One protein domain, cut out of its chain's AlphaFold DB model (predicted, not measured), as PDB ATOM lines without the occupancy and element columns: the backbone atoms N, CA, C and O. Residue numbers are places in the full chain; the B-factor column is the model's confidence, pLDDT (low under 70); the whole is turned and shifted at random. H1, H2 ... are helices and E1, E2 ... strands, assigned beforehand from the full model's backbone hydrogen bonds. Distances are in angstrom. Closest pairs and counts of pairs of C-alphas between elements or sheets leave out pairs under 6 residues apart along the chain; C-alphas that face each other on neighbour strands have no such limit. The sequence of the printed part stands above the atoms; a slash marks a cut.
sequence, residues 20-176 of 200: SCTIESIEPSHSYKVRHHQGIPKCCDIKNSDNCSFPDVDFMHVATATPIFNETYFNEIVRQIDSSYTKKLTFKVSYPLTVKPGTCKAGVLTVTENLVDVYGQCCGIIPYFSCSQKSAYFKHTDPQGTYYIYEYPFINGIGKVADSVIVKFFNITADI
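This is residues 20 to 176 of the 200 residues of an uncharacterized protein of Smittium culicis (UniProt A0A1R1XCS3). A long, narrow rod is built on a hairpin of two very long strands, E6 and E7, in a twisted sheet; a two-stranded sheet, E3 and E5, covers part of its length as a loose sandwich, two sheets partly face to face. Farther along the rod the larger sheet curls round the short helix H1. The printed part has 157 residues, with the order E1 E2 E3 E4 H1 H2 E5 E6 E7 E8; the class is mostly strand, and the neighbour strands in both sheets are antiparallel. The whole is loose, with a radius of gyration of the C-alphas of 22.0 A and spans of 79 by 27 by 21 A.

E7, residues 131 to 155, is 63.3 A long, and E6, residues 103 to 123, is 60.6 A. E1, residues 20 to 37, is 40.8 A long and begins at C-alpha 20 (-20.319, 30.787, 8.766); it bends by 85 degrees at residue 25. E2 is residues 42 to 44, E4 residues 66 to 69, and E8 residues 165 to 173, which ends at C-alpha 173 (-23.370, 57.744, -15.194). E3, residues 52 to 63, is 31.7 A long and E5, residues 88 to 99, is 33.2 A. H1 is residues 71 to 77 and H2 residues 83 to 86.

E6 and E7 form a hairpin, with N 114 and O 140 2.8 A apart. E6, E7 and E8 make a meander, each strand the antiparallel neighbour of the one before. E1 and E2 lie on one side of E6, with N 34 and O 111 2.8 A apart and N 42 and O 105 2.9 A apart; E7 lies on the other side. E4 and E8 lie on one side of E7, with N 66 and O 139 2.9 A apart and N 147 and O 170 2.8 A apart. In the second sheet, N 54 of E3 and O 97 of E5 are 2.8 A apart. The parts of the two sheets that face each other are 9.9 A centre to centre, their planes 37 degrees apart. H1 is on the larger sheet; its closest C-alphas to E7 are Phe 74 and Ala 136, 5.9 A. H2 only grazes that sheet. In H1 every O i to N i+4 pair is within hydrogen-bond range; H2 is too short for one.

The C-alphas farthest apart, of Ser 49 and Tyr 128, are 79.3 A apart. The printed part has no cut and no long link. Residues 124 to 129 and 155 to 162 have pLDDT under 70.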
ATOM      1  N   SER A  20     -20.240  29.331   8.690       80.69
ATOM      2  CA  SER A  20     -20.319  30.787   8.766       80.69
ATOM      3  C   SER A  20     -18.988  31.368   8.328       80.69
ATOM      4  O   SER A  20     -17.954  31.123   8.953       80.69
ATOM      5  N   CYS A  21     -19.029  32.151   7.260       87.88
ATOM      6  CA  CYS A  21     -17.902  32.939   6.796       87.88
ATOM      7  C   CYS A  21     -18.066  34.385   7.244       87.88
ATOM      8  O   CYS A  21     -19.170  34.924   7.212       87.88
ATOM      9  N   THR A  22     -16.974  35.011   7.659       89.62
ATOM     10  CA  THR A  22     -16.938  36.417   8.079       89.62
ATOM     11  C   THR A  22     -15.838  37.154   7.330       89.62
ATOM     12  O   THR A  22     -14.865  36.535   6.886       89.62
ATOM     13  N   ILE A  23     -16.030  38.459   7.155       92.25
ATOM     14  CA  ILE A  23     -15.045  39.368   6.562       92.25
ATOM     15  C   ILE A  23     -14.220  39.985   7.690       92.25
ATOM     16  O   ILE A  23     -14.784  40.520   8.641       92.25
ATOM     17  N   GLU A  24     -12.899  39.925   7.567       93.25
ATOM     18  CA  GLU A  24     -11.957  40.574   8.483       93.25
ATOM     19  C   GLU A  24     -11.441  41.888   7.895       93.25
ATOM     20  O   GLU A  24     -11.414  42.904   8.588       93.25
ATOM     21  N   SER A  25     -11.086  41.894   6.607       93.50
ATOM     22  CA  SER A  25     -10.656  43.102   5.905       93.50
ATOM     23  C   SER A  25     -11.077  43.110   4.437       93.50
ATOM     24  O   SER A  25     -11.291  42.072   3.806       93.50
ATOM     25  N   ILE A  26     -11.219  44.327   3.911       93.12
ATOM     26  CA  ILE A  26     -11.454  44.617   2.499       93.12
ATOM     27  C   ILE A  26     -10.410  45.650   2.094       93.12
ATOM     28  O   ILE A  26     -10.373  46.743   2.660       93.12
ATOM     29  N   GLU A  27      -9.577  45.308   1.122       93.62
ATOM     30  CA  GLU A  27      -8.441  46.123   0.708       93.62
ATOM     31  C   GLU A  27      -8.526  46.417  -0.797       93.62
ATOM     32  O   GLU A  27      -8.664  45.498  -1.607       93.62
ATOM     33  N   PRO A  28      -8.490  47.697  -1.215       91.25
ATOM     34  CA  PRO A  28      -8.398  48.032  -2.628       91.25
ATOM     35  C   PRO A  28      -7.009  47.654  -3.153       91.25
ATOM     36  O   PRO A  28      -5.996  48.029  -2.566       91.25
ATOM     37  N   SER A  29      -6.969  46.950  -4.281       90.94
ATOM     38  CA  SER A  29      -5.734  46.383  -4.830       90.94
ATOM     39  C   SER A  29      -5.207  47.213  -6.001       90.94
ATOM     40  O   SER A  29      -4.124  47.798  -5.956       90.94
ATOM     41  N   HIS A  30      -6.003  47.327  -7.067       92.12
ATOM     42  CA  HIS A  30      -5.600  48.015  -8.291       92.12
ATOM     43  C   HIS A  30      -6.804  48.570  -9.050       92.12
ATOM     44  O   HIS A  30      -7.913  48.061  -8.922       92.12
ATOM     45  N   SER A  31      -6.588  49.591  -9.879       93.56
ATOM     46  CA  SER A  31      -7.621  50.152 -10.753       93.56
ATOM     47  C   SER A  31      -7.104  50.264 -12.181       93.56
ATOM     48  O   SER A  31      -5.954  50.636 -12.411       93.56
ATOM     49  N   TYR A  32      -7.941  49.926 -13.156       94.81
ATOM     50  CA  TYR A  32      -7.582  50.003 -14.568       94.81
ATOM     51  C   TYR A  32      -8.781  50.398 -15.430       94.81
ATOM     52  O   TYR A  32      -9.941  50.193 -15.076       94.81
ATOM     53  N   LYS A  33      -8.499  51.002 -16.589       95.88
ATOM     54  CA  LYS A  33      -9.537  51.394 -17.548       95.88
ATOM     55  C   LYS A  33      -9.853  50.243 -18.492       95.88
ATOM     56  O   LYS A  33      -8.951  49.704 -19.130       95.88
ATOM     57  N   VAL A  34     -11.135  49.936 -18.646       95.44
ATOM     58  CA  VAL A  34     -11.642  48.906 -19.559       95.44
ATOM     59  C   VAL A  34     -12.473  49.544 -20.652       95.44
ATOM     60  O   VAL A  34     -13.174  50.528 -20.421       95.44
ATOM     61  N   ARG A  35     -12.367  48.987 -21.860       94.75
ATOM     62  CA  ARG A  35     -13.102  49.430 -23.044       94.75
ATOM     63  C   ARG A  35     -14.119  48.373 -23.459       94.75
ATOM     64  O   ARG A  35     -13.765  47.212 -23.640       94.75
ATOM     65  N   HIS A  36     -15.358  48.794 -23.674       94.25
ATOM     66  CA  HIS A  36     -16.438  47.964 -24.196       94.25
ATOM     67  C   HIS A  36     -16.919  48.541 -25.521       94.25
ATOM     68  O   HIS A  36     -17.452  49.651 -25.580       94.25
ATOM     69  N   HIS A  37     -16.705  47.789 -26.595       90.56
ATOM     70  CA  HIS A  37     -17.055  48.214 -27.942       90.56
ATOM     71  C   HIS A  37     -18.551  48.044 -28.194       90.56
ATOM     72  O   HIS A  37     -19.155  47.028 -27.848       90.56
ATOM     73  N   GLN A  38     -19.145  49.039 -28.841       84.06
ATOM     74  CA  GLN A  38     -20.436  48.888 -29.482       84.06
ATOM     75  C   GLN A  38     -20.268  47.925 -30.654       84.06
ATOM     76  O   GLN A  38     -19.479  48.210 -31.546       84.06
ATOM     77  N   GLY A  39     -20.997  46.804 -30.623       81.31
ATOM     78  CA  GLY A  39     -20.815  45.645 -31.506       81.31
ATOM     79  C   GLY A  39     -20.458  45.969 -32.960       81.31
ATOM     80  O   GLY A  39     -19.284  46.046 -33.308       81.31
ATOM     81  N   ILE A  40     -21.461  46.092 -33.833       84.44
ATOM     82  CA  ILE A  40     -21.220  46.308 -35.266       84.44
ATOM     83  C   ILE A  40     -21.112  47.816 -35.546       84.44
ATOM     84  O   ILE A  40     -22.069  48.547 -35.251       84.44
ATOM     85  N   PRO A  41     -20.004  48.292 -36.142       89.38
ATOM     86  CA  PRO A  41     -19.841  49.692 -36.515       89.38
ATOM     87  C   PRO A  41     -20.866  50.116 -37.569       89.38
ATOM     88  O   PRO A  41     -21.334  49.315 -38.380       89.38
ATOM     89  N   LYS A  42     -21.209  51.404 -37.582       92.19
ATOM     90  CA  LYS A  42     -22.108  51.985 -38.582       92.19
ATOM     91  C   LYS A  42     -21.280  52.590 -39.700       92.19
ATOM     92  O   LYS A  42     -20.563  53.561 -39.479       92.19
ATOM     93  N   CYS A  43     -21.363  51.997 -40.883       91.62
ATOM     94  CA  CYS A  43     -20.568  52.382 -42.043       91.62
ATOM     95  C   CYS A  43     -21.454  52.948 -43.148       91.62
ATOM     96  O   CYS A  43     -22.596  52.520 -43.311       91.62
ATOM     97  N   CYS A  44     -20.910  53.895 -43.906       92.62
ATOM     98  CA  CYS A  44     -21.544  54.434 -45.100       92.62
ATOM     99  C   CYS A  44     -20.676  54.104 -46.314       92.62
ATOM    100  O   CYS A  44     -19.489  54.439 -46.330       92.62
ATOM    101  N   ASP A  45     -21.248  53.430 -47.314       88.06
ATOM    102  CA  ASP A  45     -20.528  53.075 -48.541       88.06
ATOM    103  C   ASP A  45     -20.045  54.350 -49.254       88.06
ATOM    104  O   ASP A  45     -20.736  55.369 -49.271       88.06
ATOM    105  N   ILE A  46     -18.850  54.296 -49.839       89.69
ATOM    106  CA  ILE A  46     -18.274  55.387 -50.630       89.69
ATOM    107  C   ILE A  46     -19.110  55.717 -51.873       89.69
ATOM    108  O   ILE A  46     -19.024  56.824 -52.392       89.69
ATOM    109  N   LYS A  47     -19.931  54.772 -52.346       88.88
ATOM    110  CA  LYS A  47     -20.830  54.965 -53.492       88.88
ATOM    111  C   LYS A  47     -22.032  55.863 -53.190       88.88
ATOM    112  O   LYS A  47     -22.712  56.273 -54.127       88.88
ATOM    113  N   ASN A  48     -22.318  56.140 -51.919       88.69
ATOM    114  CA  ASN A  48     -23.440  56.999 -51.555       88.69
ATOM    115  C   ASN A  48     -23.128  58.467 -51.872       88.69
ATOM    116  O   ASN A  48     -22.043  58.957 -51.567       88.69
ATOM    117  N   SER A  49     -24.103  59.171 -52.453       88.31
ATOM    118  CA  SER A  49     -24.021  60.614 -52.719       88.31
ATOM    119  C   SER A  49     -24.104  61.450 -51.443       88.31
ATOM    120  O   SER A  49     -23.487  62.507 -51.357       88.31
ATOM    121  N   ASP A  50     -24.845  60.953 -50.452       94.44
ATOM    122  CA  ASP A  50     -25.193  61.666 -49.227       94.44
ATOM    123  C   ASP A  50     -24.778  60.891 -47.973       94.44
ATOM    124  O   ASP A  50     -24.479  59.694 -48.002       94.44
ATOM    125  N   ASN A  51     -24.783  61.586 -46.836       95.19
ATOM    126  CA  ASN A  51     -24.475  60.977 -45.548       95.19
ATOM    127  C   ASN A  51     -25.512  59.914 -45.156       95.19
ATOM    128  O   ASN A  51     -26.720  60.139 -45.223       95.19
ATOM    129  N   CYS A  52     -25.035  58.796 -44.614       94.38
ATOM    130  CA  CYS A  52     -25.892  57.778 -44.022       94.38
ATOM    131  C   CYS A  52     -26.322  58.206 -42.617       94.38
ATOM    132  O   CYS A  52     -25.479  58.544 -41.781       94.38
ATOM    133  N   SER A  53     -27.624  58.153 -42.341       95.06
ATOM    134  CA  SER A  53     -28.185  58.496 -41.032       95.06
ATOM    135  C   SER A  53     -28.704  57.257 -40.313       95.06
ATOM    136  O   SER A  53     -29.446  56.458 -40.878       95.06
ATOM    137  N   PHE A  54     -28.321  57.126 -39.049       93.88
ATOM    138  CA  PHE A  54     -28.731  56.067 -38.139       93.88
ATOM    139  C   PHE A  54     -29.424  56.742 -36.946       93.88
ATOM    140  O   PHE A  54     -28.728  57.275 -36.081       93.88
ATOM    141  N   PRO A  55     -30.766  56.813 -36.925       89.38
ATOM    142  CA  PRO A  55     -31.495  57.608 -35.935       89.38
ATOM    143  C   PRO A  55     -31.398  57.032 -34.516       89.38
ATOM    144  O   PRO A  55     -31.266  57.801 -33.570       89.38
ATOM    145  N   ASP A  56     -31.363  55.704 -34.395       87.12
ATOM    146  CA  ASP A  56     -31.448  54.999 -33.113       87.12
ATOM    147  C   ASP A  56     -30.220  54.104 -32.918       87.12
ATOM    148  O   ASP A  56     -30.233  52.890 -33.147       87.12
ATOM    149  N   VAL A  57     -29.094  54.725 -32.567       89.38
ATOM    150  CA  VAL A  57     -27.877  53.994 -32.218       89.38
ATOM    151  C   VAL A  57     -27.845  53.784 -30.712       89.38
ATOM    152  O   VAL A  57     -27.428  54.654 -29.947       89.38
ATOM    153  N   ASP A  58     -28.260  52.586 -30.308       90.94
ATOM    154  CA  ASP A  58     -28.299  52.187 -28.908       90.94
ATOM    155  C   ASP A  58     -27.039  51.434 -28.475       90.94
ATOM    156  O   ASP A  58     -26.407  50.673 -29.222       90.94
ATOM    157  N   PHE A  59     -26.681  51.637 -27.214       92.44
ATOM    158  CA  PHE A  59     -25.667  50.877 -26.508       92.44
ATOM    159  C   PHE A  59     -26.130  50.619 -25.079       92.44
ATOM    160  O   PHE A  59     -26.570  51.533 -24.381       92.44
ATOM    161  N   MET A  60     -25.983  49.374 -24.631       93.88
ATOM    162  CA  MET A  60     -26.225  48.983 -23.252       93.88
ATOM    163  C   MET A  60     -25.103  48.065 -22.782       93.88
ATOM    164  O   MET A  60     -24.799  47.065 -23.431       93.88
ATOM    165  N   HIS A  61     -24.524  48.384 -21.632       94.94
ATOM    166  CA  HIS A  61     -23.566  47.529 -20.951       94.94
ATOM    167  C   HIS A  61     -23.966  47.369 -19.489       94.94
ATOM    168  O   HIS A  61     -24.290  48.345 -18.814       94.94
ATOM    169  N   VAL A  62     -23.955  46.129 -19.011       94.50
ATOM    170  CA  VAL A  62     -24.257  45.789 -17.623       94.50
ATOM    171  C   VAL A  62     -22.966  45.322 -16.971       94.50
ATOM    172  O   VAL A  62     -22.379  44.342 -17.422       94.50
ATOM    173  N   ALA A  63     -22.567  46.004 -15.906       93.75
ATOM    174  CA  ALA A  63     -21.448  45.627 -15.063       93.75
ATOM    175  C   ALA A  63     -21.955  45.198 -13.681       93.75
ATOM    176  O   ALA A  63     -22.876  45.793 -13.118       93.75
ATOM    177  N   THR A  64     -21.354  44.150 -13.135       92.31
ATOM    178  CA  THR A  64     -21.638  43.628 -11.795       92.31
ATOM    179  C   THR A  64     -20.332  43.288 -11.106       92.31
ATOM    180  O   THR A  64     -19.343  42.968 -11.772       92.31
ATOM    181  N   ALA A  65     -20.346  43.283  -9.773       92.56
ATOM    182  CA  ALA A  65     -19.252  42.685  -9.026       92.56
ATOM    183  C   ALA A  65     -19.062  41.232  -9.471       92.56
ATOM    184  O   ALA A  65     -20.023  40.461  -9.498       92.56
ATOM    185  N   THR A  66     -17.842  40.891  -9.868       92.75
ATOM    186  CA  THR A  66     -17.519  39.573 -10.418       92.75
ATOM    187  C   THR A  66     -16.328  38.997  -9.662       92.75
ATOM    188  O   THR A  66     -15.275  39.648  -9.642       92.75
ATOM    189  N   PRO A  67     -16.451  37.807  -9.049       93.94
ATOM    190  CA  PRO A  67     -15.311  37.140  -8.442       93.94
ATOM    191  C   PRO A  67     -14.314  36.715  -9.523       93.94
ATOM    192  O   PRO A  67     -14.688  36.189 -10.567       93.94
ATOM    193  N   ILE A  68     -13.036  36.951  -9.261       94.31
ATOM    194  CA  ILE A  68     -11.906  36.517 -10.093       94.31
ATOM    195  C   ILE A  68     -11.246  35.291  -9.461       94.31
ATOM    196  O   ILE A  68     -10.776  34.399 -10.165       94.31
ATOM    197  N   PHE A  69     -11.233  35.231  -8.131       94.69
ATOM    198  CA  PHE A  69     -10.660  34.131  -7.373       94.69
ATOM    199  C   PHE A  69     -11.567  33.739  -6.213       94.69
ATOM    200  O   PHE A  69     -12.105  34.604  -5.522       94.69
ATOM    201  N   ASN A  70     -11.670  32.427  -5.985       91.31
ATOM    202  CA  ASN A  70     -12.433  31.821  -4.896       91.31
ATOM    203  C   ASN A  70     -13.901  32.288  -4.859       91.31
ATOM    204  O   ASN A  70     -14.390  32.850  -3.878       91.31
ATOM    205  N   GLU A  71     -14.601  32.028  -5.966       93.06
ATOM    206  CA  GLU A  71     -16.018  32.351  -6.154       93.06
ATOM    207  C   GLU A  71     -16.911  31.783  -5.043       93.06
ATOM    208  O   GLU A  71     -17.837  32.461  -4.603       93.06
ATOM    209  N   THR A  72     -16.617  30.580  -4.542       90.31
ATOM    210  CA  THR A  72     -17.376  29.969  -3.443       90.31
ATOM    211  C   THR A  72     -17.360  30.851  -2.200       90.31
ATOM    212  O   THR A  72     -18.425  31.205  -1.703       90.31
ATOM    213  N   TYR A  73     -16.171  31.265  -1.741       90.88
ATOM    214  CA  TYR A  73     -16.056  32.151  -0.585       90.88
ATOM    215  C   TYR A  73     -16.737  33.495  -0.857       90.88
ATOM    216  O   TYR A  73     -17.542  33.941  -0.044       90.88
ATOM    217  N   PHE A  74     -16.498  34.102  -2.027       92.81
ATOM    218  CA  PHE A  74     -17.154  35.354  -2.413       92.81
ATOM    219  C   PHE A  74     -18.682  35.254  -2.319       92.81
ATOM    220  O   PHE A  74     -19.309  36.111  -1.704       92.81
ATOM    221  N   ASN A  75     -19.288  34.193  -2.853       90.38
ATOM    222  CA  ASN A  75     -20.736  33.991  -2.825       90.38
ATOM    223  C   ASN A  75     -21.296  33.832  -1.399       90.38
ATOM    224  O   ASN A  75     -22.434  34.233  -1.144       90.38
ATOM    225  N   GLU A  76     -20.511  33.295  -0.464       89.12
ATOM    226  CA  GLU A  76     -20.884  33.195   0.952       89.12
ATOM    227  C   GLU A  76     -20.838  34.558   1.662       89.12
ATOM    228  O   GLU A  76     -21.699  34.856   2.494       89.12
ATOM    229  N   ILE A  77     -19.874  35.418   1.312       89.75
ATOM    230  CA  ILE A  77     -19.657  36.706   1.990       89.75
ATOM    231  C   ILE A  77     -20.234  37.927   1.264       89.75
ATOM    232  O   ILE A  77     -20.326  38.992   1.865       89.75
ATOM    233  N   VAL A  78     -20.676  37.814   0.008       90.19
ATOM    234  CA  VAL A  78     -21.096  38.956  -0.834       90.19
ATOM    235  C   VAL A  78     -22.206  39.809  -0.208       90.19
ATOM    236  O   VAL A  78     -22.298  41.004  -0.467       90.19
ATOM    237  N   ARG A  79     -23.040  39.219   0.657       87.00
ATOM    238  CA  ARG A  79     -24.100  39.934   1.394       87.00
ATOM    239  C   ARG A  79     -23.582  40.770   2.568       87.00
ATOM    240  O   ARG A  79     -24.322  41.614   3.062       87.00
ATOM    241  N   GLN A  80     -22.364  40.501   3.032       89.62
ATOM    242  CA  GLN A  80     -21.670  41.240   4.090       89.62
ATOM    243  C   GLN A  80     -20.820  42.385   3.520       89.62
ATOM    244  O   GLN A  80     -20.506  43.327   4.240       89.62
ATOM    245  N   ILE A  81     -20.461  42.317   2.232       89.50
ATOM    246  CA  ILE A  81     -19.721  43.372   1.533       89.50
ATOM    247  C   ILE A  81     -20.626  44.599   1.363       89.50
ATOM    248  O   ILE A  81     -21.802  44.467   1.008       89.50
ATOM    249  N   ASP A  82     -20.073  45.799   1.579       86.69
ATOM    250  CA  ASP A  82     -20.813  47.048   1.394       86.69
ATOM    251  C   ASP A  82     -21.452  47.105  -0.002       86.69
ATOM    252  O   ASP A  82     -20.850  46.766  -1.028       86.69
ATOM    253  N   SER A  83     -22.705  47.555  -0.028       84.25
ATOM    254  CA  SER A  83     -23.495  47.635  -1.251       84.25
ATOM    255  C   SER A  83     -22.816  48.442  -2.355       84.25
ATOM    256  O   SER A  83     -23.099  48.179  -3.511       84.25
ATOM    257  N   SER A  84     -21.943  49.404  -2.031       84.25
ATOM    258  CA  SER A  84     -21.145  50.200  -2.974       84.25
ATOM    259  C   SER A  84     -20.272  49.356  -3.898       84.25
ATOM    260  O   SER A  84     -20.177  49.697  -5.076       84.25
ATOM    261  N   TYR A  85     -19.730  48.241  -3.411       85.06
ATOM    262  CA  TYR A  85     -18.896  47.329  -4.193       85.06
ATOM    263  C   TYR A  85     -19.711  46.336  -5.013       85.06
ATOM    264  O   TYR A  85     -19.255  45.871  -6.051       85.06
ATOM    265  N   THR A  86     -20.918  45.996  -4.559       86.62
ATOM    266  CA  THR A  86     -21.710  44.904  -5.138       86.62
ATOM    267  C   THR A  86     -22.793  45.377  -6.104       86.62
ATOM    268  O   THR A  86     -23.529  44.554  -6.635       86.62
ATOM    269  N   LYS A  87     -22.904  46.678  -6.398       87.25
ATOM    270  CA  LYS A  87     -23.957  47.234  -7.273       87.25
ATOM    271  C   LYS A  87     -23.944  46.604  -8.664       87.25
ATOM    272  O   LYS A  87     -22.897  46.396  -9.273       87.25
ATOM    273  N   LYS A  88     -25.143  46.395  -9.204       92.06
ATOM    274  CA  LYS A  88     -25.348  46.212 -10.637       92.06
ATOM    275  C   LYS A  88     -25.434  47.592 -11.279       92.06
ATOM    276  O   LYS A  88     -26.307  48.386 -10.937       92.06
ATOM    277  N   LEU A  89     -24.533  47.860 -12.209       94.69
ATOM    278  CA  LEU A  89     -24.445  49.106 -12.955       94.69
ATOM    279  C   LEU A  89     -24.903  48.863 -14.384       94.69
ATOM    280  O   LEU A  89     -24.448  47.925 -15.035       94.69
ATOM    281  N   THR A  90     -25.810  49.696 -14.881       96.19
ATOM    282  CA  THR A  90     -26.249  49.632 -16.277       96.19
ATOM    283  C   THR A  90     -25.928  50.945 -16.976       96.19
ATOM    284  O   THR A  90     -26.536  51.971 -16.699       96.19
ATOM    285  N   PHE A  91     -24.972  50.909 -17.898       95.75
ATOM    286  CA  PHE A  91     -24.625  52.033 -18.760       95.75
ATOM    287  C   PHE A  91     -25.488  51.969 -20.012       95.75
ATOM    288  O   PHE A  91     -25.477  50.952 -20.709       95.75
ATOM    289  N   LYS A  92     -26.223  53.042 -20.307       94.44
ATOM    290  CA  LYS A  92     -27.069  53.146 -21.500       94.44
ATOM    291  C   LYS A  92     -26.808  54.449 -22.228       94.44
ATOM    292  O   LYS A  92     -26.670  55.495 -21.602       94.44
ATOM    293  N   VAL A  93     -26.773  54.372 -23.550       92.25
ATOM    294  CA  VAL A  93     -26.704  55.536 -24.433       92.25
ATOM    295  C   VAL A  93     -27.593  55.264 -25.629       92.25
ATOM    296  O   VAL A  93     -27.539  54.173 -26.191       92.25
ATOM    297  N   SER A  94     -28.368  56.266 -26.018       91.94
ATOM    298  CA  SER A  94     -29.111  56.291 -27.272       91.94
ATOM    299  C   SER A  94     -28.843  57.631 -27.937       91.94
ATOM    300  O   SER A  94     -28.899  58.674 -27.276       91.94
ATOM    301  N   TYR A  95     -28.445  57.615 -29.205       88.94
ATOM    302  CA  TYR A  95     -28.130  58.834 -29.940       88.94
ATOM    303  C   TYR A  95     -28.307  58.652 -31.451       88.94
ATOM    304  O   TYR A  95     -28.043  57.570 -31.976       88.94
ATOM    305  N   PRO A  96     -28.657  59.726 -32.178       92.69
ATOM    306  CA  PRO A  96     -28.599  59.723 -33.629       92.69
ATOM    307  C   PRO A  96     -27.150  59.852 -34.108       92.69
ATOM    308  O   PRO A  96     -26.345  60.609 -33.551       92.69
ATOM    309  N   LEU A  97     -26.821  59.137 -35.179       93.81
ATOM    310  CA  LEU A  97     -25.485  59.080 -35.755       93.81
ATOM    311  C   LEU A  97     -25.530  59.301 -37.266       93.81
ATOM    312  O   LEU A  97     -26.173  58.559 -37.999       93.81
ATOM    313  N   THR A  98     -24.777  60.288 -37.737       95.38
ATOM    314  CA  THR A  98     -24.589  60.556 -39.168       95.38
ATOM    315  C   THR A  98     -23.164  60.189 -39.574       95.38
ATOM    316  O   THR A  98     -22.201  60.605 -38.919       95.38
ATOM    317  N   VAL A  99     -23.022  59.413 -40.649       94.44
ATOM    318  CA  VAL A  99     -21.752  58.864 -41.151       94.44
ATOM    319  C   VAL A  99     -21.535  59.324 -42.590       94.44
ATOM    320  O   VAL A  99     -22.448  59.239 -43.412       94.44
ATOM    321  N   LYS A 100     -20.332  59.816 -42.895       94.06
ATOM    322  CA  LYS A 100     -19.980  60.288 -44.241       94.06
ATOM    323  C   LYS A 100     -19.697  59.106 -45.174       94.06
ATOM    324  O   LYS A 100     -19.149  58.109 -44.690       94.06
ATOM    325  N   PRO A 101     -19.996  59.206 -46.482       93.50
ATOM    326  CA  PRO A 101     -19.608  58.188 -47.458       93.50
ATOM    327  C   PRO A 101     -18.122  57.818 -47.344       93.50
ATOM    328  O   PRO A 101     -17.265  58.691 -47.208       93.50
ATOM    329  N   GLY A 102     -17.818  56.519 -47.360       90.56
ATOM    330  CA  GLY A 102     -16.453  55.992 -47.252       90.56
ATOM    331  C   GLY A 102     -15.883  55.943 -45.829       90.56
ATOM    332  O   GLY A 102     -14.685  55.715 -45.663       90.56
ATOM    333  N   THR A 103     -16.705  56.136 -44.792       92.44
ATOM    334  CA  THR A 103     -16.276  56.073 -43.383       92.44
ATOM    335  C   THR A 103     -17.162  55.149 -42.552       92.44
ATOM    336  O   THR A 103     -18.284  54.805 -42.934       92.44
ATOM    337  N   CYS A 104     -16.652  54.758 -41.388       91.75
ATOM    338  CA  CYS A 104     -17.398  54.080 -40.340       91.75
ATOM    339  C   CYS A 104     -17.308  54.857 -39.034       91.75
ATOM    340  O   CYS A 104     -16.280  55.464 -38.736       91.75
ATOM    341  N   LYS A 105     -18.362  54.759 -38.223       93.25
ATOM    342  CA  LYS A 105     -18.369  55.205 -36.833       93.25
ATOM    343  C   LYS A 105     -18.673  54.054 -35.882       93.25
ATOM    344  O   LYS A 105     -19.558  53.241 -36.147       93.25
ATOM    345  N   ALA A 106     -17.951  54.004 -34.768       91.38
ATOM    346  CA  ALA A 106     -18.125  53.000 -33.724       91.38
ATOM    347  C   ALA A 106     -18.073  53.645 -32.340       91.38
ATOM    348  O   ALA A 106     -17.180  54.442 -32.049       91.38
ATOM    349  N   GLY A 107     -19.022  53.285 -31.482       92.69
ATOM    350  CA  GLY A 107     -19.011  53.689 -30.087       92.69
ATOM    351  C   GLY A 107     -18.160  52.775 -29.208       92.69
ATOM    352  O   GLY A 107     -18.079  51.567 -29.435       92.69
ATOM    353  N   VAL A 108     -17.534  53.330 -28.175       94.62
ATOM    354  CA  VAL A 108     -16.759  52.586 -27.175       94.62
ATOM    355  C   VAL A 108     -16.988  53.205 -25.804       94.62
ATOM    356  O   VAL A 108     -16.636  54.362 -25.573       94.62
ATOM    357  N   LEU A 109     -17.532  52.425 -24.873       96.38
ATOM    358  CA  LEU A 109     -17.592  52.798 -23.463       96.38
ATOM    359  C   LEU A 109     -16.226  52.560 -22.822       96.38
ATOM    360  O   LEU A 109     -15.692  51.461 -22.919       96.38
ATOM    361  N   THR A 110     -15.685  53.557 -22.131       97.06
ATOM    362  CA  THR A 110     -14.535  53.397 -21.236       97.06
ATOM    363  C   THR A 110     -14.973  53.617 -19.795       97.06
ATOM    364  O   THR A 110     -15.523  54.672 -19.479       97.06
ATOM    365  N   VAL A 111     -14.706  52.642 -18.931       97.00
ATOM    366  CA  VAL A 111     -15.017  52.668 -17.493       97.00
ATOM    367  C   VAL A 111     -13.785  52.293 -16.681       97.00
ATOM    368  O   VAL A 111     -12.856  51.681 -17.210       97.00
ATOM    369  N   THR A 112     -13.774  52.658 -15.404       96.81
ATOM    370  CA  THR A 112     -12.763  52.189 -14.451       96.81
ATOM    371  C   THR A 112     -13.274  50.920 -13.774       96.81
ATOM    372  O   THR A 112     -14.366  50.919 -13.204       96.81
ATOM    373  N   GLU A 113     -12.504  49.838 -13.854       95.81
ATOM    374  CA  GLU A 113     -12.681  48.648 -13.021       95.81
ATOM    375  C   GLU A 113     -11.668  48.690 -11.873       95.81
ATOM    376  O   GLU A 113     -10.492  48.997 -12.075       95.81
ATOM    377  N   ASN A 114     -12.134  48.362 -10.674       95.38
ATOM    378  CA  ASN A 114     -11.351  48.296  -9.452       95.38
ATOM    379  C   ASN A 114     -11.312  46.847  -8.959       95.38
ATOM    380  O   ASN A 114     -12.344  46.176  -8.882       95.38
ATOM    381  N   LEU A 115     -10.113  46.384  -8.628       95.44
ATOM    382  CA  LEU A 115      -9.831  45.116  -7.970       95.44
ATOM    383  C   LEU A 115      -9.842  45.318  -6.463       95.44
ATOM    384  O   LEU A 115      -9.221  46.252  -5.948       95.44
ATOM    385  N   VAL A 116     -10.533  44.421  -5.775       94.94
ATOM    386  CA  VAL A 116     -10.677  44.436  -4.327       94.94
ATOM    387  C   VAL A 116     -10.366  43.051  -3.789       94.94
ATOM    388  O   VAL A 116     -10.913  42.043  -4.253       94.94
ATOM    389  N   ASP A 117      -9.509  43.043  -2.779       95.38
ATOM    390  CA  ASP A 117      -9.089  41.857  -2.064       95.38
ATOM    391  C   ASP A 117      -9.896  41.770  -0.767       95.38
ATOM    392  O   ASP A 117     -10.035  42.750  -0.032       95.38
ATOM    393  N   VAL A 118     -10.490  40.607  -0.506       94.69
ATOM    394  CA  VAL A 118     -11.262  40.364   0.715       94.69
ATOM    395  C   VAL A 118     -10.656  39.206   1.462       94.69
ATOM    396  O   VAL A 118     -10.519  38.110   0.913       94.69
ATOM    397  N   TYR A 119     -10.354  39.453   2.728       95.38
ATOM    398  CA  TYR A 119      -9.801  38.474   3.642       95.38
ATOM    399  C   TYR A 119     -10.791  38.199   4.759       95.38
ATOM    400  O   TYR A 119     -11.510  39.084   5.233       95.38
ATOM    401  N   GLY A 120     -10.802  36.957   5.209       93.38
ATOM    402  CA  GLY A 120     -11.523  36.593   6.405       93.38
ATOM    403  C   GLY A 120     -11.408  35.118   6.701       93.38
ATOM    404  O   GLY A 120     -10.458  34.444   6.300       93.38
ATOM    405  N   GLN A 121     -12.400  34.605   7.409       90.50
ATOM    406  CA  GLN A 121     -12.374  33.241   7.906       90.50
ATOM    407  C   GLN A 121     -13.722  32.566   7.732       90.50
ATOM    408  O   GLN A 121     -14.777  33.181   7.896       90.50
ATOM    409  N   CYS A 122     -13.665  31.276   7.433       87.69
ATOM    410  CA  CYS A 122     -14.819  30.394   7.437       87.69
ATOM    411  C   CYS A 122     -14.633  29.345   8.518       87.69
ATOM    412  O   CYS A 122     -13.630  28.621   8.515       87.69
ATOM    413  N   CYS A 123     -15.606  29.257   9.418       82.62
ATOM    414  CA  CYS A 123     -15.634  28.260  10.476       82.62
ATOM    415  C   CYS A 123     -16.652  27.169  10.137       82.62
ATOM    416  O   CYS A 123     -17.756  27.445   9.654       82.62
ATOM    417  N   GLY A 124     -16.257  25.917  10.369       67.88
ATOM    418  CA  GLY A 124     -17.146  24.769  10.231       67.88
ATOM    419  C   GLY A 124     -18.239  24.717  11.306       67.88
ATOM    420  O   GLY A 124     -18.334  25.568  12.185       67.88
ATOM    421  N   ILE A 125     -19.034  23.647  11.249       61.03
ATOM    422  CA  ILE A 125     -20.200  23.358  12.110       61.03
ATOM    423  C   ILE A 125     -19.882  23.427  13.614       61.03
ATOM    424  O   ILE A 125     -20.757  23.696  14.433       61.03
ATOM    425  N   ILE A 126     -18.626  23.192  13.992       59.62
ATOM    426  CA  ILE A 126     -18.165  23.342  15.367       59.62
ATOM    427  C   ILE A 126     -17.310  24.617  15.412       59.62
ATOM    428  O   ILE A 126     -16.135  24.554  15.037       59.62
ATOM    429  N   PRO A 127     -17.859  25.763  15.870       51.12
ATOM    430  CA  PRO A 127     -17.223  27.085  15.769       51.12
ATOM    431  C   PRO A 127     -15.879  27.211  16.509       51.12
ATOM    432  O   PRO A 127     -15.195  28.215  16.360       51.12
ATOM    433  N   TYR A 128     -15.476  26.186  17.267       51.38
ATOM    434  CA  TYR A 128     -14.213  26.125  18.002       51.38
ATOM    435  C   TYR A 128     -13.157  25.173  17.408       51.38
ATOM    436  O   TYR A 128     -12.031  25.178  17.895       51.38
ATOM    437  N   PHE A 129     -13.475  24.341  16.402       55.31
ATOM    438  CA  PHE A 129     -12.583  23.234  16.000       55.31
ATOM    439  C   PHE A 129     -11.878  23.394  14.647       55.31
ATOM    440  O   PHE A 129     -10.813  22.809  14.466       55.31
ATOM    441  N   SER A 130     -12.403  24.180  13.705       72.25
ATOM    442  CA  SER A 130     -11.656  24.504  12.482       72.25
ATOM    443  C   SER A 130     -12.197  25.755  11.795       72.25
ATOM    444  O   SER A 130     -13.137  25.715  10.999       72.25
ATOM    445  N   CYS A 131     -11.576  26.888  12.099       82.88
ATOM    446  CA  CYS A 131     -11.670  28.070  11.256       82.88
ATOM    447  C   CYS A 131     -10.502  28.034  10.272       82.88
ATOM    448  O   CYS A 131      -9.368  27.726  10.637       82.88
ATOM    449  N   SER A 132     -10.795  28.301   9.007       87.19
ATOM    450  CA  SER A 132      -9.781  28.408   7.965       87.19
ATOM    451  C   SER A 132      -9.803  29.814   7.405       87.19
ATOM    452  O   SER A 132     -10.875  30.333   7.083       87.19
ATOM    453  N   GLN A 133      -8.621  30.414   7.284       92.12
ATOM    454  CA  GLN A 133      -8.478  31.679   6.583       92.12
ATOM    455  C   GLN A 133      -8.796  31.479   5.105       92.12
ATOM    456  O   GLN A 133      -8.413  30.481   4.484       92.12
ATOM    457  N   LYS A 134      -9.534  32.435   4.559       93.88
ATOM    458  CA  LYS A 134      -9.949  32.486   3.167       93.88
ATOM    459  C   LYS A 134      -9.676  33.876   2.632       93.88
ATOM    460  O   LYS A 134      -9.774  34.871   3.346       93.88
ATOM    461  N   SER A 135      -9.378  33.921   1.347       94.31
ATOM    462  CA  SER A 135      -9.381  35.154   0.585       94.31
ATOM    463  C   SER A 135     -10.170  34.963  -0.700       94.31
ATOM    464  O   SER A 135     -10.253  33.853  -1.241       94.31
ATOM    465  N   ALA A 136     -10.775  36.047  -1.164       94.69
ATOM    466  CA  ALA A 136     -11.346  36.166  -2.494       94.69
ATOM    467  C   ALA A 136     -10.870  37.472  -3.120       94.69
ATOM    468  O   ALA A 136     -10.651  38.466  -2.430       94.69
ATOM    469  N   TYR A 137     -10.761  37.455  -4.442       94.06
ATOM    470  CA  TYR A 137     -10.459  38.636  -5.237       94.06
ATOM    471  C   TYR A 137     -11.636  38.851  -6.165       94.06
ATOM    472  O   TYR A 137     -12.053  37.919  -6.860       94.06
ATOM    473  N   PHE A 138     -12.197  40.050  -6.171       95.00
ATOM    474  CA  PHE A 138     -13.292  40.392  -7.064       95.00
ATOM    475  C   PHE A 138     -13.044  41.755  -7.688       95.00
ATOM    476  O   PHE A 138     -12.300  42.585  -7.165       95.00
ATOM    477  N   LYS A 139     -13.674  41.980  -8.834       95.19
ATOM    478  CA  LYS A 139     -13.675  43.287  -9.476       95.19
ATOM    479  C   LYS A 139     -15.051  43.912  -9.431       95.19
ATOM    480  O   LYS A 139     -16.055  43.207  -9.553       95.19
ATOM    481  N   HIS A 140     -15.088  45.230  -9.313       94.19
ATOM    482  CA  HIS A 140     -16.288  46.032  -9.501       94.19
ATOM    483  C   HIS A 140     -15.978  47.237 -10.387       94.19
ATOM    484  O   HIS A 140     -14.825  47.618 -10.569       94.19
ATOM    485  N   THR A 141     -17.011  47.834 -10.963       95.56
ATOM    486  CA  THR A 141     -16.874  48.965 -11.886       95.56
ATOM    487  C   THR A 141     -17.326  50.247 -11.197       95.56
ATOM    488  O   THR A 141     -18.260  50.220 -10.393       95.56
ATOM    489  N   ASP A 142     -16.682  51.370 -11.504       94.56
ATOM    490  CA  ASP A 142     -17.148  52.685 -11.064       94.56
ATOM    491  C   ASP A 142     -18.408  53.109 -11.827       94.56
ATOM    492  O   ASP A 142     -18.550  52.801 -13.010       94.56
ATOM    493  N   PRO A 143     -19.326  53.868 -11.206       94.94
ATOM    494  CA  PRO A 143     -20.566  54.284 -11.859       94.94
ATOM    495  C   PRO A 143     -20.349  55.330 -12.957       94.94
ATOM    496  O   PRO A 143     -21.290  55.638 -13.681       94.94
ATOM    497  N   GLN A 144     -19.150  55.902 -13.073       96.19
ATOM    498  CA  GLN A 144     -18.816  56.915 -14.068       96.19
ATOM    499  C   GLN A 144     -18.028  56.297 -15.222       96.19
ATOM    500  O   GLN A 144     -17.080  55.540 -15.020       96.19
ATOM    501  N   GLY A 145     -18.396  56.670 -16.441       95.81
ATOM    502  CA  GLY A 145     -17.687  56.287 -17.652       95.81
ATOM    503  C   GLY A 145     -17.752  57.374 -18.714       95.81
ATOM    504  O   GLY A 145     -18.523  58.331 -18.625       95.81
ATOM    505  N   THR A 146     -16.952  57.202 -19.757       96.81
ATOM    506  CA  THR A 146     -17.001  58.058 -20.942       96.81
ATOM    507  C   THR A 146     -17.219  57.187 -22.162       96.81
ATOM    508  O   THR A 146     -16.486  56.224 -22.387       96.81
ATOM    509  N   TYR A 147     -18.226  57.518 -22.961       96.00
ATOM    510  CA  TYR A 147     -18.483  56.855 -24.228       96.00
ATOM    511  C   TYR A 147     -17.957  57.700 -25.368       96.00
ATOM    512  O   TYR A 147     -18.363  58.849 -25.536       96.00
ATOM    513  N   TYR A 148     -17.055  57.120 -26.142       95.25
ATOM    514  CA  TYR A 148     -16.382  57.758 -27.259       95.25
ATOM    515  C   TYR A 148     -16.959  57.237 -28.564       95.25
ATOM    516  O   TYR A 148     -17.179  56.039 -28.711       95.25
ATOM    517  N   ILE A 149     -17.164  58.127 -29.525       94.38
ATOM    518  CA  ILE A 149     -17.474  57.768 -30.905       94.38
ATOM    519  C   ILE A 149     -16.205  57.976 -31.713       94.38
ATOM    520  O   ILE A 149     -15.705  59.099 -31.820       94.38
ATOM    521  N   TYR A 150     -15.712  56.889 -32.288       92.75
ATOM    522  CA  TYR A 150     -14.579  56.882 -33.196       92.75
ATOM    523  C   TYR A 150     -15.072  56.890 -34.635       92.75
ATOM    524  O   TYR A 150     -16.000  56.152 -34.957       92.75
ATOM    525  N   GLU A 151     -14.445  57.687 -35.490       92.50
ATOM    526  CA  GLU A 151     -14.605  57.655 -36.944       92.50
ATOM    527  C   GLU A 151     -13.320  57.114 -37.573       92.50
ATOM    528  O   GLU A 151     -12.226  57.462 -37.132       92.50
ATOM    529  N   TYR A 152     -13.441  56.247 -38.573       90.44
ATOM    530  CA  TYR A 152     -12.301  55.701 -39.311       90.44
ATOM    531  C   TYR A 152     -12.678  55.431 -40.774       90.44
ATOM    532  O   TYR A 152     -13.859  55.229 -41.085       90.44
ATOM    533  N   PRO A 153     -11.702  55.428 -41.697       88.75
ATOM    534  CA  PRO A 153     -11.970  55.193 -43.109       88.75
ATOM    535  C   PRO A 153     -12.435  53.751 -43.372       88.75
ATOM    536  O   PRO A 153     -11.918  52.787 -42.800       88.75
ATOM    537  N   PHE A 154     -13.400  53.607 -44.281       80.38
ATOM    538  CA  PHE A 154     -13.936  52.335 -44.758       80.38
ATOM    539  C   PHE A 154     -13.481  52.101 -46.198       80.38
ATOM    540  O   PHE A 154     -14.148  52.490 -47.155       80.38
ATOM    541  N   ILE A 155     -12.306  51.489 -46.353       66.56
ATOM    542  CA  ILE A 155     -11.692  51.244 -47.661       66.56
ATOM    543  C   ILE A 155     -11.828  49.753 -47.979       66.56
ATOM    544  O   ILE A 155     -11.329  48.906 -47.241       66.56
ATOM    545  N   ASN A 156     -12.493  49.425 -49.089       57.62
ATOM    546  CA  ASN A 156     -12.605  48.059 -49.624       57.62
ATOM    547  C   ASN A 156     -13.195  47.018 -48.649       57.62
ATOM    548  O   ASN A 156     -12.772  45.865 -48.645       57.62
ATOM    549  N   GLY A 157     -14.151  47.405 -47.801       55.28
ATOM    550  CA  GLY A 157     -14.787  46.474 -46.858       55.28
ATOM    551  C   GLY A 157     -13.948  46.130 -45.620       55.28
ATOM    552  O   GLY A 157     -14.421  45.391 -44.762       55.28
ATOM    553  N   ILE A 158     -12.733  46.678 -45.497       56.25
ATOM    554  CA  ILE A 158     -11.842  46.457 -44.355       56.25
ATOM    555  C   ILE A 158     -11.699  47.777 -43.595       56.25
ATOM    556  O   ILE A 158     -11.145  48.757 -44.095       56.25
ATOM    557  N   GLY A 159     -12.207  47.815 -42.363       56.31
ATOM    558  CA  GLY A 159     -12.006  48.953 -41.469       56.31
ATOM    559  C   GLY A 159     -10.560  49.014 -40.977       56.31
ATOM    560  O   GLY A 159     -10.082  48.063 -40.360       56.31
ATOM    561  N   LYS A 160      -9.859  50.130 -41.212       58.38
ATOM    562  CA  LYS A 160      -8.535  50.373 -40.619       58.38
ATOM    563  C   LYS A 160      -8.689  51.092 -39.282       58.38
ATOM    564  O   LYS A 160      -8.863  52.303 -39.233       58.38
ATOM    565  N   VAL A 161      -8.604  50.338 -38.188       58.41
ATOM    566  CA  VAL A 161      -8.756  50.862 -36.814       58.41
ATOM    567  C   VAL A 161      -7.606  51.804 -36.412       58.41
ATOM    568  O   VAL A 161      -7.797  52.680 -35.570       58.41
ATOM    569  N   ALA A 162      -6.427  51.659 -37.031       63.47
ATOM    570  CA  ALA A 162      -5.235  52.459 -36.729       63.47
ATOM    571  C   ALA A 162      -5.411  53.965 -37.003       63.47
ATOM    572  O   ALA A 162      -4.813  54.774 -36.301       63.47
ATOM    573  N   ASP A 163      -6.284  54.330 -37.946       70.00
ATOM    574  CA  ASP A 163      -6.535  55.724 -38.343       70.00
ATOM    575  C   ASP A 163      -7.793  56.302 -37.669       70.00
ATOM    576  O   ASP A 163      -8.441  57.209 -38.192       70.00
ATOM    577  N   SER A 164      -8.199  55.733 -36.531       83.00
ATOM    578  CA  SER A 164      -9.413  56.162 -35.841       83.00
ATOM    579  C   SER A 164      -9.231  57.495 -35.115       83.00
ATOM    580  O   SER A 164      -8.266  57.712 -34.383       83.00
ATOM    581  N   VAL A 165     -10.210  58.385 -35.278       90.00
ATOM    582  CA  VAL A 165     -10.269  59.683 -34.597       90.00
ATOM    583  C   VAL A 165     -11.515  59.770 -33.728       90.00
ATOM    584  O   VAL A 165     -12.595  59.334 -34.122       90.00
ATOM    585  N   ILE A 166     -11.384  60.338 -32.529       91.88
ATOM    586  CA  ILE A 166     -12.534  60.605 -31.659       91.88
ATOM    587  C   ILE A 166     -13.281  61.806 -32.232       91.88
ATOM    588  O   ILE A 166     -12.736  62.904 -32.293       91.88
ATOM    589  N   VAL A 167     -14.538  61.607 -32.620       93.88
ATOM    590  CA  VAL A 167     -15.374  62.669 -33.208       93.88
ATOM    591  C   VAL A 167     -16.428  63.200 -32.251       93.88
ATOM    592  O   VAL A 167     -16.963  64.288 -32.454       93.88
ATOM    593  N   LYS A 168     -16.749  62.440 -31.204       93.06
ATOM    594  CA  LYS A 168     -17.691  62.844 -30.159       93.06
ATOM    595  C   LYS A 168     -17.450  62.018 -28.903       93.06
ATOM    596  O   LYS A 168     -16.999  60.878 -28.992       93.06
ATOM    597  N   PHE A 169     -17.788  62.569 -27.746       94.50
ATOM    598  CA  PHE A 169     -17.816  61.817 -26.501       94.50
ATOM    599  C   PHE A 169     -18.960  62.282 -25.601       94.50
ATOM    600  O   PHE A 169     -19.458  63.400 -25.738       94.50
ATOM    601  N   PHE A 170     -19.357  61.410 -24.680       92.06
ATOM    602  CA  PHE A 170     -20.354  61.684 -23.653       92.06
ATOM    603  C   PHE A 170     -19.855  61.155 -22.316       92.06
ATOM    604  O   PHE A 170     -19.382  60.020 -22.242       92.06
ATOM    605  N   ASN A 171     -20.003  61.947 -21.260       95.62
ATOM    606  CA  ASN A 171     -19.877  61.432 -19.903       95.62
ATOM    607  C   ASN A 171     -21.188  60.748 -19.526       95.62
ATOM    608  O   ASN A 171     -22.261  61.313 -19.740       95.62
ATOM    609  N   ILE A 172     -21.099  59.527 -19.007       93.31
ATOM    610  CA  ILE A 172     -22.257  58.705 -18.663       93.31
ATOM    611  C   ILE A 172     -22.110  58.243 -17.231       93.31
ATOM    612  O   ILE A 172     -21.064  57.733 -16.827       93.31
ATOM    613  N   THR A 173     -23.203  58.370 -16.496       94.88
ATOM    614  CA  THR A 173     -23.370  57.744 -15.194       94.88
ATOM    615  C   THR A 173     -24.269  56.524 -15.360       94.88
ATOM    616  O   THR A 173     -25.297  56.599 -16.029       94.88
ATOM    617  N   ALA A 174     -23.867  55.392 -14.792       93.75
ATOM    618  CA  ALA A 174     -24.656  54.171 -14.816       93.75
ATOM    619  C   ALA A 174     -25.913  54.277 -13.947       93.75
ATOM    620  O   ALA A 174     -25.880  54.823 -12.842       93.75
ATOM    621  N   ASP A 175     -26.982  53.625 -14.398       92.06
ATOM    622  CA  ASP A 175     -28.129  53.316 -13.554       92.06
ATOM    623  C   ASP A 175     -27.714  52.281 -12.502       92.06
ATOM    624  O   ASP A 175     -27.222  51.195 -12.833       92.06
ATOM    625  N   ILE A 176     -27.929  52.610 -11.230       87.38
ATOM    626  CA  ILE A 176     -27.545  51.776 -10.092       87.38
ATOM    627  C   ILE A 176     -28.725  50.909  -9.657       87.38
ATOM    628  O   ILE A 176     -29.785  51.418  -9.294       87.38
TER     629      ILE A 176